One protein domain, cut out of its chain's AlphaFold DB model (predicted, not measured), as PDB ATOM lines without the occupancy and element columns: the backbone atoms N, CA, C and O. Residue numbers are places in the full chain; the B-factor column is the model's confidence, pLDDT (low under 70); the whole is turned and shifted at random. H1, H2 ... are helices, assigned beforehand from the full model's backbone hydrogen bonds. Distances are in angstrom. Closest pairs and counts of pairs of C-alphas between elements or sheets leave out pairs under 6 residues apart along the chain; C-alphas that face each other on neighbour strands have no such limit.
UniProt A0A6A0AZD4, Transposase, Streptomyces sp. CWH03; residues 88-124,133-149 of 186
ATOM      1  N   LEU A  88     -22.567 -18.947  12.240       94.75
ATOM      2  CA  LEU A  88     -22.523 -19.675  10.964       94.75
ATOM      3  C   LEU A  88     -23.906 -19.840  10.296       94.75
ATOM      4  O   LEU A  88     -24.010 -19.783   9.075       94.75
ATOM      5  N   ASP A  89     -24.965 -19.984  11.089       94.00
ATOM      6  CA  ASP A  89     -26.364 -20.135  10.674       94.00
ATOM      7  C   ASP A  89     -27.154 -18.815  10.590       94.00
ATOM      8  O   ASP A  89     -28.339 -18.821  10.273       94.00
ATOM      9  N   GLN A  90     -26.515 -17.672  10.844       92.12
ATOM     10  CA  GLN A  90     -27.161 -16.350  10.840       92.12
ATOM     11  C   GLN A  90     -27.058 -15.631   9.484       92.12
ATOM     12  O   GLN A  90     -27.543 -14.508   9.332       92.12
ATOM     13  N   GLY A  91     -26.412 -16.260   8.499       87.81
ATOM     14  CA  GLY A  91     -26.238 -15.722   7.154       87.81
ATOM     15  C   GLY A  91     -27.493 -15.835   6.302       87.81
ATOM     16  O   GLY A  91     -28.306 -16.741   6.468       87.81
ATOM     17  N   GLN A  92     -27.635 -14.940   5.327       85.56
ATOM     18  CA  GLN A  92     -28.690 -15.064   4.323       85.56
ATOM     19  C   GLN A  92     -28.354 -16.188   3.336       85.56
ATOM     20  O   GLN A  92     -27.313 -16.158   2.681       85.56
ATOM     21  N   THR A  93     -29.268 -17.143   3.178       85.50
ATOM     22  CA  THR A  93     -29.137 -18.280   2.246       85.50
ATOM     23  C   THR A  93     -29.816 -18.040   0.894       85.50
ATOM     24  O   THR A  93     -29.780 -18.899   0.021       85.50
ATOM     25  N   THR A  94     -30.413 -16.863   0.687       81.56
ATOM     26  CA  THR A  94     -31.230 -16.541  -0.499       81.56
ATOM     27  C   THR A  94     -30.415 -16.403  -1.789       81.56
ATOM     28  O   THR A  94     -30.956 -16.536  -2.880       81.56
ATOM     29  N   CYS A  95     -29.114 -16.121  -1.690       87.00
ATOM     30  CA  CYS A  95     -28.215 -15.980  -2.833       87.00
ATOM     31  C   CYS A  95     -26.898 -16.702  -2.542       87.00
ATOM     32  O   CYS A  95     -26.317 -16.499  -1.474       87.00
ATOM     33  N   GLY A  96     -26.392 -17.475  -3.512       90.88
ATOM     34  CA  GLY A  96     -25.145 -18.237  -3.372       90.88
ATOM     35  C   GLY A  96     -23.952 -17.374  -2.951       90.88
ATOM     36  O   GLY A  96     -23.196 -17.761  -2.066       90.88
ATOM     37  N   ASN A  97     -23.836 -16.152  -3.485       92.56
ATOM     38  CA  ASN A  97     -22.769 -15.223  -3.099       92.56
ATOM     39  C   ASN A  97     -22.887 -14.756  -1.643       92.56
ATOM     40  O   ASN A  97     -21.876 -14.657  -0.948       92.56
ATOM     41  N   SER A  98     -24.102 -14.454  -1.178       89.75
ATOM     42  CA  SER A  98     -24.333 -14.029   0.210       89.75
ATOM     43  C   SER A  98     -24.024 -15.171   1.178       89.75
ATOM     44  O   SER A  98     -23.240 -15.002   2.115       89.75
ATOM     45  N   TRP A  99     -24.543 -16.361   0.869       93.44
ATOM     46  CA  TRP A  99     -24.303 -17.582   1.628       93.44
ATOM     47  C   TRP A  99     -22.812 -17.922   1.714       93.44
ATOM     48  O   TRP A  99     -22.292 -18.128   2.812       93.44
ATOM     49  N   MET A 100     -22.101 -17.918   0.583       94.31
ATOM     50  CA  MET A 100     -20.683 -18.271   0.531       94.31
ATOM     51  C   MET A 100     -19.813 -17.259   1.282       94.31
ATOM     52  O   MET A 100     -18.967 -17.655   2.081       94.31
ATOM     53  N   ARG A 101     -20.048 -15.948   1.101       94.31
ATOM     54  CA  ARG A 101     -19.297 -14.902   1.821       94.31
ATOM     55  C   ARG A 101     -19.509 -14.993   3.329       94.31
ATOM     56  O   ARG A 101     -18.541 -14.895   4.080       94.31
ATOM     57  N   TRP A 102     -20.748 -15.198   3.774       95.19
ATOM     58  CA  TRP A 102     -21.047 -15.328   5.200       95.19
ATOM     59  C   TRP A 102     -20.439 -16.593   5.808       95.19
ATOM     60  O   TRP A 102     -19.809 -16.530   6.866       95.19
ATOM     61  N   THR A 103     -20.595 -17.728   5.124       94.94
ATOM     62  CA  THR A 103     -20.043 -19.020   5.550       94.94
ATOM     63  C   THR A 103     -18.527 -18.930   5.685       94.94
ATOM     64  O   THR A 103     -17.986 -19.297   6.726       94.94
ATOM     65  N   LEU A 104     -17.847 -18.353   4.688       95.50
ATOM     66  CA  LEU A 104     -16.398 -18.165   4.705       95.50
ATOM     67  C   LEU A 104     -15.944 -17.311   5.896       95.50
ATOM     68  O   LEU A 104     -15.050 -17.719   6.632       95.50
ATOM     69  N   VAL A 105     -16.567 -16.148   6.118       93.62
ATOM     70  CA  VAL A 105     -16.208 -15.257   7.237       93.62
ATOM     71  C   VAL A 105     -16.469 -15.926   8.589       93.62
ATOM     72  O   VAL A 105     -15.635 -15.833   9.491       93.62
ATOM     73  N   SER A 106     -17.589 -16.637   8.729       94.25
ATOM     74  CA  SER A 106     -17.940 -17.355   9.961       94.25
ATOM     75  C   SER A 106     -16.953 -18.484  10.259       94.25
ATOM     76  O   SER A 106     -16.530 -18.651  11.405       94.25
ATOM     77  N   MET A 107     -16.542 -19.231   9.230       95.06
ATOM     78  CA  MET A 107     -15.572 -20.317   9.368       95.06
ATOM     79  C   MET A 107     -14.161 -19.803   9.637       95.06
ATOM     80  O   MET A 107     -13.476 -20.343  10.504       95.06
ATOM     81  N   LEU A 108     -13.759 -18.708   8.991       94.44
ATOM     82  CA  LEU A 108     -12.499 -18.031   9.286       94.44
ATOM     83  C   LEU A 108     -12.455 -17.552  10.743       94.44
ATOM     84  O   LEU A 108     -11.466 -17.783  11.437       94.44
ATOM     85  N   ALA A 109     -13.535 -16.938  11.237       93.31
ATOM     86  CA  ALA A 109     -13.630 -16.535  12.636       93.31
ATOM     87  C   ALA A 109     -13.522 -17.744  13.580       93.31
ATOM     88  O   ALA A 109     -12.764 -17.690  14.546       93.31
ATOM     89  N   ALA A 110     -14.219 -18.849  13.289       93.69
ATOM     90  CA  ALA A 110     -14.130 -20.074  14.086       93.69
ATOM     91  C   ALA A 110     -12.694 -20.630  14.134       93.69
ATOM     92  O   ALA A 110     -12.196 -20.922  15.221       93.69
ATOM     93  N   ALA A 111     -11.999 -20.678  12.992       93.50
ATOM     94  CA  ALA A 111     -10.607 -21.117  12.913       93.50
ATOM     95  C   ALA A 111      -9.667 -20.215  13.731       93.50
ATOM     96  O   ALA A 111      -8.861 -20.710  14.520       93.50
ATOM     97  N   VAL A 112      -9.803 -18.888  13.615       92.62
ATOM     98  CA  VAL A 112      -9.014 -17.930  14.409       92.62
ATOM     99  C   VAL A 112      -9.243 -18.137  15.907       92.62
ATOM    100  O   VAL A 112      -8.280 -18.163  16.676       92.62
ATOM    101  N   LEU A 113     -10.492 -18.324  16.342       93.00
ATOM    102  CA  LEU A 113     -10.805 -18.570  17.752       93.00
ATOM    103  C   LEU A 113     -10.242 -19.907  18.245       93.00
ATOM    104  O   LEU A 113      -9.683 -19.948  19.342       93.00
ATOM    105  N   ALA A 114     -10.338 -20.972  17.444       91.62
ATOM    106  CA  ALA A 114      -9.782 -22.284  17.770       91.62
ATOM    107  C   ALA A 114      -8.255 -22.222  17.938       91.62
ATOM    108  O   ALA A 114      -7.726 -22.657  18.962       91.62
ATOM    109  N   ILE A 115      -7.551 -21.581  16.996       92.00
ATOM    110  CA  ILE A 115      -6.094 -21.376  17.058       92.00
ATOM    111  C   ILE A 115      -5.716 -20.524  18.276       92.00
ATOM    112  O   ILE A 115      -4.768 -20.849  18.994       92.00
ATOM    113  N   THR A 116      -6.461 -19.448  18.545       90.44
ATOM    114  CA  THR A 116      -6.212 -18.570  19.700       90.44
ATOM    115  C   THR A 116      -6.387 -19.331  21.015       90.44
ATOM    116  O   THR A 116      -5.560 -19.216  21.922       90.44
ATOM    117  N   ARG A 117      -7.429 -20.163  21.124       88.69
ATOM    118  CA  ARG A 117      -7.678 -21.003  22.301       88.69
ATOM    119  C   ARG A 117      -6.585 -22.052  22.504       88.69
ATOM    120  O   ARG A 117      -6.107 -22.208  23.625       88.69
ATOM    121  N   ALA A 118      -6.162 -22.735  21.442       89.00
ATOM    122  CA  ALA A 118      -5.072 -23.706  21.513       89.00
ATOM    123  C   ALA A 118      -3.773 -23.042  21.998       89.00
ATOM    124  O   ALA A 118      -3.149 -23.512  22.946       89.00
ATOM    125  N   ARG A 119      -3.416 -21.879  21.434       87.00
ATOM    126  CA  ARG A 119      -2.206 -21.139  21.829       87.00
ATOM    127  C   ARG A 119      -2.241 -20.616  23.262       87.00
ATOM    128  O   ARG A 119      -1.223 -20.653  23.940       87.00
ATOM    129  N   THR A 120      -3.393 -20.137  23.724       82.25
ATOM    130  CA  THR A 120      -3.542 -19.618  25.096       82.25
ATOM    131  C   THR A 120      -3.588 -20.720  26.151       82.25
ATOM    132  O   THR A 120      -3.216 -20.466  27.289       82.25
ATOM    133  N   THR A 121      -3.991 -21.938  25.780       79.81
ATOM    134  CA  THR A 121      -3.984 -23.097  26.689       79.81
ATOM    135  C   THR A 121      -2.569 -23.643  26.906       79.81
ATOM    136  O   THR A 121      -2.247 -24.075  28.006       79.81
ATOM    137  N   THR A 122      -1.712 -23.600  25.881       75.88
ATOM    138  CA  THR A 122      -0.320 -24.089  25.958       75.88
ATOM    139  C   THR A 122       0.667 -23.035  26.480       75.88
ATOM    140  O   THR A 122       1.811 -23.359  26.790       75.88
ATOM    141  N   ALA A 123       0.262 -21.765  26.572       70.88
ATOM    142  CA  ALA A 123       1.125 -20.705  27.080       70.88
ATOM    143  C   ALA A 123       1.424 -20.910  28.582       70.88
ATOM    144  O   ALA A 123       0.493 -21.167  29.352       70.88
ATOM    145  N   PRO A 124       2.691 -20.774  29.028       63.41
ATOM    146  CA  PRO A 124       3.032 -20.876  30.442       63.41
ATOM    147  C   PRO A 124       2.242 -19.825  31.227       63.41
ATOM    148  O   PRO A 124       2.282 -18.634  30.918       63.41
ATOM    149  N   ALA A 133     -10.183 -18.503  28.543       85.25
ATOM    150  CA  ALA A 133     -11.140 -17.629  27.880       85.25
ATOM    151  C   ALA A 133     -12.189 -18.437  27.093       85.25
ATOM    152  O   ALA A 133     -11.866 -19.332  26.304       85.25
ATOM    153  N   SER A 134     -13.468 -18.107  27.295       88.69
ATOM    154  CA  SER A 134     -14.558 -18.690  26.511       88.69
ATOM    155  C   SER A 134     -14.494 -18.222  25.054       88.69
ATOM    156  O   SER A 134     -13.993 -17.133  24.765       88.69
ATOM    157  N   GLY A 135     -15.069 -18.992  24.122       88.38
ATOM    158  CA  GLY A 135     -15.122 -18.599  22.706       88.38
ATOM    159  C   GLY A 135     -15.764 -17.222  22.489       88.38
ATOM    160  O   GLY A 135     -15.280 -16.426  21.691       88.38
ATOM    161  N   ARG A 136     -16.793 -16.876  23.276       91.44
ATOM    162  CA  ARG A 136     -17.424 -15.544  23.240       91.44
ATOM    163  C   ARG A 136     -16.499 -14.432  23.736       91.44
ATOM    164  O   ARG A 136     -16.550 -13.333  23.192       91.44
ATOM    165  N   ALA A 137     -15.680 -14.693  24.755       91.62
ATOM    166  CA  ALA A 137     -14.696 -13.725  25.235       91.62
ATOM    167  C   ALA A 137     -13.617 -13.476  24.173       91.62
ATOM    168  O   ALA A 137     -13.350 -12.324  23.835       91.62
ATOM    169  N   LEU A 138     -13.086 -14.543  23.570       91.75
ATOM    170  CA  LEU A 138     -12.123 -14.447  22.472       91.75
ATOM    171  C   LEU A 138     -12.709 -13.709  21.255       91.75
ATOM    172  O   LEU A 138     -12.052 -12.839  20.692       91.75
ATOM    173  N   LEU A 139     -13.971 -13.970  20.899       91.31
ATOM    174  CA  LEU A 139     -14.645 -13.257  19.810       91.31
ATOM    175  C   LEU A 139     -14.822 -11.764  20.109       91.31
ATOM    176  O   LEU A 139     -14.686 -10.936  19.211       91.31
ATOM    177  N   ARG A 140     -15.134 -11.402  21.359       90.94
ATOM    178  CA  ARG A 140     -15.207  -9.991  21.770       90.94
ATOM    179  C   ARG A 140     -13.851  -9.307  21.635       90.94
ATOM    180  O   ARG A 140     -13.813  -8.210  21.094       90.94
ATOM    181  N   LEU A 141     -12.772  -9.959  22.072       91.00
ATOM    182  CA  LEU A 141     -11.415  -9.439  21.906       91.00
ATOM    183  C   LEU A 141     -11.098  -9.232  20.424       91.00
ATOM    184  O   LEU A 141     -10.789  -8.113  20.037       91.00
ATOM    185  N   LEU A 142     -11.317 -10.249  19.586       89.94
ATOM    186  CA  LEU A 142     -11.116 -10.156  18.137       89.94
ATOM    187  C   LEU A 142     -11.870  -8.967  17.516       89.94
ATOM    188  O   LEU A 142     -11.308  -8.218  16.718       89.94
ATOM    189  N   ARG A 143     -13.136  -8.762  17.904       89.25
ATOM    190  CA  ARG A 143     -13.965  -7.648  17.412       89.25
ATOM    191  C   ARG A 143     -13.446  -6.270  17.809       89.25
ATOM    192  O   ARG A 143     -13.696  -5.324  17.076       89.25
ATOM    193  N   ILE A 144     -12.796  -6.148  18.963       89.81
ATOM    194  CA  ILE A 144     -12.312  -4.863  19.485       89.81
ATOM    195  C   ILE A 144     -10.887  -4.574  18.999       89.81
ATOM    196  O   ILE A 144     -10.553  -3.413  18.784       89.81
ATOM    197  N   THR A 145     -10.053  -5.602  18.824       88.75
ATOM    198  CA  THR A 145      -8.622  -5.425  18.531       88.75
ATOM    199  C   THR A 145      -8.262  -5.566  17.057       88.75
ATOM    200  O   THR A 145      -7.276  -4.977  16.633       88.75
ATOM    201  N   ALA A 146      -9.004  -6.368  16.285       87.75
ATOM    202  CA  ALA A 146      -8.614  -6.732  14.918       87.75
ATOM    203  C   ALA A 146      -9.611  -6.288  13.841       87.75
ATOM    204  O   ALA A 146      -9.234  -6.166  12.677       87.75
ATOM    205  N   LEU A 147     -10.881  -6.073  14.196       87.06
ATOM    206  CA  LEU A 147     -11.911  -5.688  13.234       87.06
ATOM    207  C   LEU A 147     -12.169  -4.176  13.265       87.06
ATOM    208  O   LEU A 147     -12.170  -3.580  14.345       87.06
ATOM    209  N   PRO A 148     -12.444  -3.548  12.104       87.31
ATOM    210  CA  PRO A 148     -12.885  -2.162  12.060       87.31
ATOM    211  C   PRO A 148     -14.144  -1.966  12.902       87.31
ATOM    212  O   PRO A 148     -15.038  -2.820  12.919       87.31
ATOM    213  N   GLN A 149     -14.242  -0.816  13.570       84.75
ATOM    214  CA  GLN A 149     -15.452  -0.493  14.311       84.75
ATOM    215  C   GLN A 149     -16.654  -0.424  13.357       84.75
ATOM    216  O   GLN A 149     -16.546   0.158  12.272       84.75
TER     217      GLN A 149
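What this domain is: This is residues 88 to 124 and 133 to 149 of the 186 residues of the protein "Transposase" of Streptomyces sp. CWH03 (UniProt A0A6A0AZD4). One long helix, H1, makes the length, and a short helix, H2, stands off its side like the stem of a lopsided T. Before H1, residues 88 to 95 run beside its first part and turn into it; beyond H2's contact, residues 143 to 149 stick out free. The printed part has 54 residues with two named helices, H1 then H2, and no named strand: all helix. It is loose, with a radius of gyration of the C-alphas of 13.3 A, and spans 46 by 23 by 14 A, only just a rod.

Where its parts are: Find C-alpha 96 at (-25.145, -18.237, -3.372); from there H1, residues 96 to 122, runs 38.9 A. H2, residues 135 to 145, runs 15.3 A to C-alpha 145 at (-8.622, -5.425, 18.531).

How they stand to each other: Look at residues 109 to 117, with which alone H1 touches H2; the closest C-alphas, of Leu 113 and Leu 138, are 6.4 A apart. Their lines are about perpendicular, at 77 degrees. In both helices every O i to N i+4 pair is within hydrogen-bond range.

The domain as a whole: The farthest C-alphas, of Thr 94 and Pro 124, are 46.4 A apart. Residues 125 to 132 are not printed; C-alphas 124 and 133 are 14.8 A apart across this cut. Only residue 124 has pLDDT under 70.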